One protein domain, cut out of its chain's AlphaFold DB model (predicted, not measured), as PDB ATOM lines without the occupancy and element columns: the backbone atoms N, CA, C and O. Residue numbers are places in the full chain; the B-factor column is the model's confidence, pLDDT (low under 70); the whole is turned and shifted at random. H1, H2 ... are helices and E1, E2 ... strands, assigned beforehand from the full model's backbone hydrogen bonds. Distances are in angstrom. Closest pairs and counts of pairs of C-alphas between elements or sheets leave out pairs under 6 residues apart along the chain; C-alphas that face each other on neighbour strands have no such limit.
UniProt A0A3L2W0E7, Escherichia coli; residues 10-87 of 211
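AT A GLANCE: This is residues 10 to 87 of the 211 residues of a protein of Escherichia coli (UniProt A0A3L2W0E7). A strongly twisted sheet of five strands is curled like part of a barrel, with the short helix H1 packed mainly on E2 and two long loops, residues 27 to 38 and 44 to 56, joining E1 to E2 and E2 to E3. The first printed residues, 10 to 11, pair as strands do with residues 81 to 82 of E5, in a stretch too short to be a named strand. The printed part has 78 residues, with five named strands and one named helix in the order E1, E2, E3, H1, E4, E5. The sheet is mixed, in the order E3, E2, E1, E4, E5, and the class is mostly strand, though named elements hold under half of the residues. The whole is compact, with a radius of gyration of the C-alphas of 11.1 A, and rounded, spanning 29 by 27 by 23 A.

IN THESE COORDINATES: E1, residues 21 to 26, begins with C-alpha 21 at (311.544, 297.130, 361.500) and is 15.3 A long. E2 is residues 39 to 43, 12.9 A. E3 is residues 57 to 60, 10.6 A. The helix H1 is residues 62 to 67, 8.5 A, with C-alpha 62 at (318.236, 300.445, 341.842). E4 is residues 73 to 77, 13.3 A. E5, residues 81 to 86, is 15.9 A long and ends with C-alpha 86 at (307.133, 288.512, 351.244).

HOW THE PARTS SIT: E3 and E5 are the edge strands. E3 and E2 are parallel, with N 59 and O 41 at 2.8 A, within hydrogen-bond range. E2 and E1 are parallel at 55 degrees, with N 42 and O 26 at 2.8 A. E1 and E4 are antiparallel at 136 degrees, with N 23 and O 74 at 2.8 A. The pairing of E1 is staggered: residues 21 to 24 pair with E4, residues 24 to 26 with E2. E4 and E5 form an antiparallel hairpin, with N 83 and O 75 at 2.8 A. From edge to edge the strands' lines turn by 106 degrees and the way across turns by 120 degrees. E3 and E5 are apart. H1 is on the sheet at a height of 8.2 A, and lies over none of the strands, but only just, with 2 of its C-alphas falling on E2. The closest C-alphas of H1 and E2 are those of Phe 65 and Val 42, 6.0 A apart. In H1 every O i to N i+4 pair is within hydrogen-bond range.

THE WHOLE: The two C-alphas farthest apart are those of Asn 32 and Gly 79, at 30.5 A. The printed part has no cut. The links E1 to E2 and E2 to E3 are long, with 12 and 13 residues. The mean pLDDT of the printed part is 88.1, and residues 32 to 34 and 46 to 50 are under 70.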
ATOM      1  N   PHE A  10     319.260 293.267 349.964       94.75
ATOM      2  CA  PHE A  10     319.655 294.452 349.220       94.75
ATOM      3  C   PHE A  10     320.288 295.475 350.147       94.75
ATOM      4  O   PHE A  10     319.941 295.579 351.327       94.75
ATOM      5  N   HIS A  11     321.183 296.272 349.579       94.56
ATOM      6  CA  HIS A  11     321.698 297.470 350.219       94.56
ATOM      7  C   HIS A  11     320.993 298.705 349.668       94.56
ATOM      8  O   HIS A  11     320.552 298.727 348.517       94.56
ATOM      9  N   PHE A  12     320.875 299.731 350.505       93.81
ATOM     10  CA  PHE A  12     320.239 300.986 350.126       93.81
ATOM     11  C   PHE A  12     321.012 302.201 350.638       93.81
ATOM     12  O   PHE A  12     321.850 302.104 351.530       93.81
ATOM     13  N   ALA A  13     320.730 303.369 350.076       92.00
ATOM     14  CA  ALA A  13     321.147 304.656 350.616       92.00
ATOM     15  C   ALA A  13     319.920 305.416 351.133       92.00
ATOM     16  O   ALA A  13     318.817 305.249 350.618       92.00
ATOM     17  N   SER A  14     320.099 306.245 352.158       88.31
ATOM     18  CA  SER A  14     319.044 307.096 352.714       88.31
ATOM     19  C   SER A  14     319.652 308.390 353.245       88.31
ATOM     20  O   SER A  14     320.790 308.390 353.721       88.31
ATOM     21  N   THR A  15     318.909 309.491 353.154       82.44
ATOM     22  CA  THR A  15     319.264 310.783 353.763       82.44
ATOM     23  C   THR A  15     319.024 310.796 355.269       82.44
ATOM     24  O   THR A  15     319.743 311.472 356.002       82.44
ATOM     25  N   GLU A  16     318.031 310.036 355.727       84.31
ATOM     26  CA  GLU A  16     317.649 309.905 357.129       84.31
ATOM     27  C   GLU A  16     317.905 308.484 357.635       84.31
ATOM     28  O   GLU A  16     317.968 307.521 356.865       84.31
ATOM     29  N   ASN A  17     318.050 308.338 358.950       87.62
ATOM     30  CA  ASN A  17     318.172 307.019 359.554       87.62
ATOM     31  C   ASN A  17     316.818 306.300 359.505       87.62
ATOM     32  O   ASN A  17     315.883 306.716 360.187       87.62
ATOM     33  N   VAL A  18     316.729 305.214 358.738       91.19
ATOM     34  CA  VAL A  18     315.519 304.388 358.674       91.19
ATOM     35  C   VAL A  18     315.553 303.376 359.825       91.19
ATOM     36  O   VAL A  18     316.493 302.582 359.895       91.19
ATOM     37  N   PRO A  19     314.572 303.381 360.747       93.62
ATOM     38  CA  PRO A  19     314.575 302.478 361.892       93.62
ATOM     39  C   PRO A  19     314.557 300.997 361.495       93.62
ATOM     40  O   PRO A  19     313.966 300.605 360.490       93.62
ATOM     41  N   THR A  20     315.133 300.145 362.339       94.38
ATOM     42  CA  THR A  20     314.964 298.689 362.240       94.38
ATOM     43  C   THR A  20     313.482 298.333 362.375       94.38
ATOM     44  O   THR A  20     312.814 298.809 363.293       94.38
ATOM     45  N   GLY A  21     312.962 297.485 361.488       94.88
ATOM     46  CA  GLY A  21     311.544 297.130 361.500       94.88
ATOM     47  C   GLY A  21     311.045 296.482 360.213       94.88
ATOM     48  O   GLY A  21     311.811 296.237 359.280       94.88
ATOM     49  N   PHE A  22     309.743 296.202 360.190       96.25
ATOM     50  CA  PHE A  22     309.020 295.674 359.037       96.25
ATOM     51  C   PHE A  22     308.391 296.828 358.264       96.25
ATOM     52  O   PHE A  22     307.781 297.713 358.858       96.25
ATOM     53  N   TYR A  23     308.509 296.786 356.945       95.88
ATOM     54  CA  TYR A  23     308.064 297.848 356.057       95.88
ATOM     55  C   TYR A  23     307.282 297.283 354.887       95.88
ATOM     56  O   TYR A  23     307.646 296.252 354.313       95.88
ATOM     57  N   ARG A  24     306.246 298.016 354.485       95.88
ATOM     58  CA  ARG A  24     305.568 297.809 353.211       95.88
ATOM     59  C   ARG A  24     306.309 298.597 352.131       95.88
ATOM     60  O   ARG A  24     306.321 299.826 352.145       95.88
ATOM     61  N   LEU A  25     306.942 297.890 351.203       95.69
ATOM     62  CA  LEU A  25     307.770 298.475 350.154       95.69
ATOM     63  C   LEU A  25     306.894 299.016 349.028       95.69
ATOM     64  O   LEU A  25     305.975 298.344 348.559       95.69
ATOM     65  N   CYS A  26     307.176 300.241 348.602       94.19
ATOM     66  CA  CYS A  26     306.376 300.946 347.611       94.19
ATOM     67  C   CYS A  26     307.278 301.643 346.595       94.19
ATOM     68  O   CYS A  26     308.234 302.310 346.971       94.19
ATOM     69  N   LYS A  27     306.937 301.548 345.314       92.44
ATOM     70  CA  LYS A  27     307.515 302.339 344.218       92.44
ATOM     71  C   LYS A  27     306.710 303.605 343.950       92.44
ATOM     72  O   LYS A  27     307.228 304.584 343.428       92.44
ATOM     73  N   GLN A  28     305.423 303.570 344.283       87.81
ATOM     74  CA  GLN A  28     304.462 304.637 344.022       87.81
ATOM     75  C   GLN A  28     303.469 304.772 345.176       87.81
ATOM     76  O   GLN A  28     303.419 303.948 346.093       87.81
ATOM     77  N   LYS A  29     302.669 305.843 345.140       83.75
ATOM     78  CA  LYS A  29     301.654 306.122 346.159       83.75
ATOM     79  C   LYS A  29     300.696 304.925 346.307       83.75
ATOM     80  O   LYS A  29     300.063 304.546 345.321       83.75
ATOM     81  N   PRO A  30     300.524 304.372 347.521       79.38
ATOM     82  CA  PRO A  30     299.572 303.294 347.750       79.38
ATOM     83  C   PRO A  30     298.134 303.723 347.442       79.38
ATOM     84  O   PRO A  30     297.709 304.823 347.808       79.38
ATOM     85  N   VAL A  31     297.362 302.832 346.824       71.44
ATOM     86  CA  VAL A  31     295.915 302.998 346.626       71.44
ATOM     87  C   VAL A  31     295.192 302.315 347.787       71.44
ATOM     88  O   VAL A  31     295.394 301.126 348.004       71.44
ATOM     89  N   ASN A  32     294.374 303.062 348.539       67.88
ATOM     90  CA  ASN A  32     293.659 302.592 349.741       67.88
ATOM     91  C   ASN A  32     294.542 301.818 350.748       67.88
ATOM     92  O   ASN A  32     294.227 300.675 351.082       67.88
ATOM     93  N   PRO A  33     295.658 302.400 351.225       65.75
ATOM     94  CA  PRO A  33     296.541 301.702 352.150       65.75
ATOM     95  C   PRO A  33     295.840 301.394 353.476       65.75
ATOM     96  O   PRO A  33     295.332 302.290 354.149       65.75
ATOM     97  N   LEU A  34     295.887 300.124 353.877       69.81
ATOM     98  CA  LEU A  34     295.745 299.741 355.274       69.81
ATOM     99  C   LEU A  34     297.129 299.855 355.924       69.81
ATOM    100  O   LEU A  34     298.078 299.186 355.517       69.81
ATOM    101  N   PHE A  35     297.257 300.749 356.902       78.38
ATOM    102  CA  PHE A  35     298.536 301.108 357.519       78.38
ATOM    103  C   PHE A  35     298.886 300.187 358.701       78.38
ATOM    104  O   PHE A  35     298.992 300.645 359.835       78.38
ATOM    105  N   PHE A  36     299.035 298.879 358.461       90.56
ATOM    106  CA  PHE A  36     299.513 297.954 359.507       90.56
ATOM    107  C   PHE A  36     301.033 298.018 359.695       90.56
ATOM    108  O   PHE A  36     301.526 297.804 360.800       90.56
ATOM    109  N   LEU A  37     301.762 298.309 358.614       94.25
ATOM    110  CA  LEU A  37     303.203 298.532 358.597       94.25
ATOM    111  C   LEU A  37     303.515 299.905 357.979       94.25
ATOM    112  O   LEU A  37     302.777 300.342 357.089       94.25
ATOM    113  N   PRO A  38     304.609 300.563 358.406       93.94
ATOM    114  CA  PRO A  38     305.078 301.796 357.784       93.94
ATOM    115  C   PRO A  38     305.381 301.584 356.297       93.94
ATOM    116  O   PRO A  38     305.921 300.544 355.896       93.94
ATOM    117  N   ASN A  39     305.039 302.571 355.469       93.69
ATOM    118  CA  ASN A  39     305.325 302.520 354.039       93.69
ATOM    119  C   ASN A  39     306.727 303.075 353.775       93.69
ATOM    120  O   ASN A  39     307.032 304.217 354.123       93.69
ATOM    121  N   LEU A  40     307.549 302.280 353.095       94.06
ATOM    122  CA  LEU A  40     308.895 302.648 352.678       94.06
ATOM    123  C   LEU A  40     308.909 302.902 351.171       94.06
ATOM    124  O   LEU A  40     308.688 301.978 350.384       94.06
ATOM    125  N   LEU A  41     309.172 304.146 350.773       94.19
ATOM    126  CA  LEU A  41     309.345 304.501 349.367       94.19
ATOM    127  C   LEU A  41     310.713 304.012 348.877       94.19
ATOM    128  O   LEU A  41     311.740 304.370 349.444       94.19
ATOM    129  N   VAL A  42     310.728 303.220 347.812       94.50
ATOM    130  CA  VAL A  42     311.938 302.746 347.139       94.50
ATOM    131  C   VAL A  42     312.064 303.465 345.802       94.50
ATOM    132  O   VAL A  42     311.146 303.426 344.984       94.50
ATOM    133  N   VAL A  43     313.216 304.087 345.566       92.69
ATOM    134  CA  VAL A  43     313.556 304.802 344.325       92.69
ATOM    135  C   VAL A  43     314.835 304.229 343.712       92.69
ATOM    136  O   VAL A  43     315.750 303.849 344.437       92.69
ATOM    137  N   ALA A  44     314.896 304.148 342.378       89.06
ATOM    138  CA  ALA A  44     316.048 303.595 341.662       89.06
ATOM    139  C   ALA A  44     317.255 304.550 341.696       89.06
ATOM    140  O   ALA A  44     318.263 304.243 342.319       89.06
ATOM    141  N   GLU A  45     317.124 305.746 341.118       83.06
ATOM    142  CA  GLU A  45     318.140 306.806 341.147       83.06
ATOM    143  C   GLU A  45     317.461 308.184 341.155       83.06
ATOM    144  O   GLU A  45     316.400 308.351 340.560       83.06
ATOM    145  N   GLY A  46     318.083 309.168 341.815       63.50
ATOM    146  CA  GLY A  46     317.849 310.600 341.587       63.50
ATOM    147  C   GLY A  46     316.401 311.112 341.624       63.50
ATOM    148  O   GLY A  46     315.840 311.415 340.581       63.50
ATOM    149  N   ASN A  47     315.855 311.338 342.821       55.00
ATOM    150  CA  ASN A  47     315.314 312.642 343.234       55.00
ATOM    151  C   ASN A  47     314.976 312.575 344.732       55.00
ATOM    152  O   ASN A  47     314.120 311.797 345.145       55.00
ATOM    153  N   ASN A  48     315.645 313.402 345.541       52.84
ATOM    154  CA  ASN A  48     315.255 313.681 346.929       52.84
ATOM    155  C   ASN A  48     314.090 314.682 346.925       52.84
ATOM    156  O   ASN A  48     314.199 315.784 347.464       52.84
ATOM    157  N   ASP A  49     312.992 314.329 346.261       58.50
ATOM    158  CA  ASP A  49     311.754 315.064 346.469       58.50
ATOM    159  C   ASP A  49     311.279 314.803 347.904       58.50
ATOM    160  O   ASP A  49     311.525 313.735 348.471       58.50
ATOM    161  N   ALA A  50     310.647 315.802 348.524       67.25
ATOM    162  CA  ALA A  50     310.143 315.673 349.888       67.25
ATOM    163  C   ALA A  50     309.282 314.407 350.013       67.25
ATOM    164  O   ALA A  50     308.408 314.178 349.173       67.25
ATOM    165  N   ILE A  51     309.530 313.606 351.059       72.62
ATOM    166  CA  ILE A  51     308.807 312.355 351.313       72.62
ATOM    167  C   ILE A  51     307.303 312.666 351.310       72.62
ATOM    168  O   ILE A  51     306.840 313.463 352.134       72.62
ATOM    169  N   PRO A  52     306.520 312.094 350.374       77.88
ATOM    170  CA  PRO A  52     305.091 312.349 350.346       77.88
ATOM    171  C   PRO A  52     304.443 311.909 351.669       77.88
ATOM    172  O   PRO A  52     304.849 310.881 352.207       77.88
ATOM    173  N   PRO A  53     303.377 312.576 352.155       76.94
ATOM    174  CA  PRO A  53     302.792 312.303 353.478       76.94
ATOM    175  C   PRO A  53     302.283 310.871 353.713       76.94
ATOM    176  O   PRO A  53     301.872 310.540 354.818       76.94
ATOM    177  N   CYS A  54     302.220 310.039 352.673       81.38
ATOM    178  CA  CYS A  54     301.800 308.642 352.755       81.38
ATOM    179  C   CYS A  54     302.956 307.651 352.966       81.38
ATOM    180  O   CYS A  54     302.703 306.446 353.004       81.38
ATOM    181  N   PHE A  55     304.192 308.145 353.059       87.31
ATOM    182  CA  PHE A  55     305.389 307.361 353.337       87.31
ATOM    183  C   PHE A  55     306.037 307.840 354.626       87.31
ATOM    184  O   PHE A  55     306.116 309.040 354.879       87.31
ATOM    185  N   ASP A  56     306.516 306.887 355.414       89.75
ATOM    186  CA  ASP A  56     307.225 307.167 356.657       89.75
ATOM    187  C   ASP A  56     308.702 307.463 356.376       89.75
ATOM    188  O   ASP A  56     309.299 308.326 357.012       89.75
ATOM    189  N   PHE A  57     309.282 306.769 355.390       91.81
ATOM    190  CA  PHE A  57     310.690 306.881 355.010       91.81
ATOM    191  C   PHE A  57     310.878 306.647 353.503       91.81
ATOM    192  O   PHE A  57     310.018 306.064 352.833       91.81
ATOM    193  N   SER A  58     312.039 307.038 352.974       92.56
ATOM    194  CA  SER A  58     312.450 306.762 351.593       92.56
ATOM    195  C   SER A  58     313.876 306.228 351.519       92.56
ATOM    196  O   SER A  58     314.749 306.707 352.240       92.56
ATOM    197  N   VAL A  59     314.127 305.288 350.610       93.44
ATOM    198  CA  VAL A  59     315.444 304.692 350.366       93.44
ATOM    199  C   VAL A  59     315.747 304.618 348.872       93.44
ATOM    200  O   VAL A  59     314.856 304.408 348.050       93.44
ATOM    201  N   ILE A  60     317.024 304.756 348.528       93.75
ATOM    202  CA  ILE A  60     317.533 304.719 347.156       93.75
ATOM    203  C   ILE A  60     318.280 303.402 346.946       93.75
ATOM    204  O   ILE A  60     319.251 303.116 347.651       93.75
ATOM    205  N   SER A  61     317.817 302.590 345.998       94.38
ATOM    206  CA  SER A  61     318.463 301.343 345.582       94.38
ATOM    207  C   SER A  61     317.864 300.849 344.263       94.38
ATOM    208  O   SER A  61     316.741 300.342 344.240       94.38
ATOM    209  N   THR A  62     318.620 300.962 343.167       94.62
ATOM    210  CA  THR A  62     318.236 300.445 341.842       94.62
ATOM    211  C   THR A  62     317.962 298.946 341.879       94.62
ATOM    212  O   THR A  62     316.914 298.499 341.419       94.62
ATOM    213  N   GLU A  63     318.851 298.170 342.506       94.31
ATOM    214  CA  GLU A  63     318.720 296.711 342.591       94.31
ATOM    215  C   GLU A  63     317.439 296.288 343.322       94.31
ATOM    216  O   GLU A  63     316.710 295.408 342.855       94.31
ATOM    217  N   LEU A  64     317.132 296.935 344.454       95.00
ATOM    218  CA  LEU A  64     315.897 296.681 345.191       95.00
ATOM    219  C   LEU A  64     314.683 297.098 344.361       95.00
ATOM    220  O   LEU A  64     313.729 296.329 344.255       95.00
ATOM    221  N   PHE A  65     314.722 298.291 343.763       95.25
ATOM    222  CA  PHE A  65     313.632 298.819 342.951       95.25
ATOM    223  C   PHE A  65     313.263 297.859 341.815       95.25
ATOM    224  O   PHE A  65     312.091 297.556 341.610       95.25
ATOM    225  N   GLU A  66     314.236 297.312 341.096       93.94
ATOM    226  CA  GLU A  66     313.978 296.355 340.014       93.94
ATOM    227  C   GLU A  66     313.449 295.006 340.533       93.94
ATOM    228  O   GLU A  66     312.627 294.344 339.884       93.94
ATOM    229  N   SER A  67     313.847 294.620 341.745       93.62
ATOM    230  CA  SER A  67     313.566 293.301 342.318       93.62
ATOM    231  C   SER A  67     312.215 293.172 343.030       93.62
ATOM    232  O   SER A  67     311.755 292.045 343.216       93.62
ATOM    233  N   ILE A  68     311.553 294.274 343.395       95.44
ATOM    234  CA  ILE A  68     310.290 294.251 344.160       95.44
ATOM    235  C   ILE A  68     309.058 294.613 343.322       95.44
ATOM    236  O   ILE A  68     309.168 295.182 342.234       95.44
ATOM    237  N   GLU A  69     307.876 294.329 343.861       95.00
ATOM    238  CA  GLU A  69     306.596 294.918 343.444       95.00
ATOM    239  C   GLU A  69     305.976 295.760 344.569       95.00
ATOM    240  O   GLU A  69     306.339 295.628 345.739       95.00
ATOM    241  N   ASP A  70     305.018 296.626 344.224       93.94
ATOM    242  CA  ASP A  70     304.293 297.418 345.221       93.94
ATOM    243  C   ASP A  70     303.573 296.532 346.248       93.94
ATOM    244  O   ASP A  70     302.765 295.652 345.926       93.94
ATOM    245  N   GLY A  71     303.817 296.827 347.521       94.00
ATOM    246  CA  GLY A  71     303.250 296.112 348.652       94.00
ATOM    247  C   GLY A  71     304.039 294.883 349.088       94.00
ATOM    248  O   GLY A  71     303.595 294.245 350.037       94.00
ATOM    249  N   ASP A  72     305.173 294.558 348.455       96.44
ATOM    250  CA  ASP A  72     306.132 293.589 349.002       96.44
ATOM    251  C   ASP A  72     306.546 293.992 350.429       96.44
ATOM    252  O   ASP A  72     306.547 295.173 350.776       96.44
ATOM    253  N   ILE A  73     306.899 293.020 351.272       97.69
ATOM    254  CA  ILE A  73     307.275 293.277 352.669       97.69
ATOM    255  C   ILE A  73     308.775 293.088 352.849       97.69
ATOM    256  O   ILE A  73     309.322 292.030 352.528       97.69
ATOM    257  N   GLY A  74     309.428 294.109 353.398       96.94
ATOM    258  CA  GLY A  74     310.845 294.102 353.736       96.94
ATOM    259  C   GLY A  74     311.089 294.228 355.237       96.94
ATOM    260  O   GLY A  74     310.296 294.828 355.956       96.94
ATOM    261  N   ILE A  75     312.210 293.684 355.701       96.75
ATOM    262  CA  ILE A  75     312.746 293.899 357.044       96.75
ATOM    263  C   ILE A  75     314.051 294.669 356.912       96.75
ATOM    264  O   ILE A  75     314.980 294.199 356.250       96.75
ATOM    265  N   ILE A  76     314.140 295.816 357.575       95.31
ATOM    266  CA  ILE A  76     315.408 296.514 357.774       95.31
ATOM    267  C   ILE A  76     316.001 296.019 359.083       95.31
ATOM    268  O   ILE A  76     315.363 296.108 360.132       95.31
ATOM    269  N   ASN A  77     317.220 295.496 358.995       86.12
ATOM    270  CA  ASN A  77     318.059 295.175 360.144       86.12
ATOM    271  C   ASN A  77     319.105 296.279 360.317       86.12
ATOM    272  O   ASN A  77     319.310 297.067 359.400       86.12
ATOM    273  N   ASN A  78     319.790 296.318 361.463       80.12
ATOM    274  CA  ASN A  78     320.796 297.344 361.751       80.12
ATOM    275  C   ASN A  78     321.730 297.602 360.553       80.12
ATOM    276  O   ASN A  78     322.403 296.688 360.069       80.12
ATOM    277  N   GLY A  79     321.786 298.864 360.123       81.81
ATOM    278  CA  GLY A  79     322.545 299.313 358.959       81.81
ATOM    279  C   GLY A  79     321.672 299.543 357.724       81.81
ATOM    280  O   GLY A  79     320.448 299.551 357.781       81.81
ATOM    281  N   ASN A  80     322.328 299.730 356.583       89.44
ATOM    282  CA  ASN A  80     321.677 300.062 355.316       89.44
ATOM    283  C   ASN A  80     321.370 298.803 354.491       89.44
ATOM    284  O   ASN A  80     321.762 298.689 353.326       89.44
ATOM    285  N   MET A  81     320.759 297.808 355.133       94.56
ATOM    286  CA  MET A  81     320.454 296.515 354.530       94.56
ATOM    287  C   MET A  81     318.988 296.170 354.754       94.56
ATOM    288  O   MET A  81     318.483 296.228 355.876       94.56
ATOM    289  N   ILE A  82     318.322 295.758 353.683       96.06
ATOM    290  CA  ILE A  82     316.934 295.326 353.707       96.06
ATOM    291  C   ILE A  82     316.812 293.908 353.169       96.06
ATOM    292  O   ILE A  82     317.422 293.555 352.158       96.06
ATOM    293  N   ARG A  83     316.016 293.087 353.853       96.25
ATOM    294  CA  ARG A  83     315.654 291.745 353.409       96.25
ATOM    295  C   ARG A  83     314.189 291.708 352.997       96.25
ATOM    296  O   ARG A  83     313.329 291.963 353.832       96.25
ATOM    297  N   VAL A  84     313.887 291.339 351.759       96.62
ATOM    298  CA  VAL A  84     312.510 291.128 351.295       96.62
ATOM    299  C   VAL A  84     312.029 289.756 351.771       96.62
ATOM    300  O   VAL A  84     312.635 288.740 351.445       96.62
ATOM    301  N   ILE A  85     310.954 289.720 352.561       96.12
ATOM    302  CA  ILE A  85     310.439 288.494 353.197       96.12
ATOM    303  C   ILE A  85     309.141 287.974 352.581       96.12
ATOM    304  O   ILE A  85     308.887 286.775 352.631       96.12
ATOM    305  N   LEU A  86     308.333 288.860 351.996       97.19
ATOM    306  CA  LEU A  86     307.133 288.512 351.244       97.19
ATOM    307  C   LEU A  86     307.178 289.284 349.935       97.19
ATOM    308  O   LEU A  86     307.313 290.506 349.950       97.19
ATOM    309  N   SER A  87     307.086 288.578 348.814       96.12
ATOM    310  CA  SER A  87     307.121 289.206 347.502       96.12
ATOM    311  C   SER A  87     306.126 288.615 346.537       96.12
ATOM    312  O   SER A  87     305.961 287.398 346.435       96.12
TER     313      SER A  87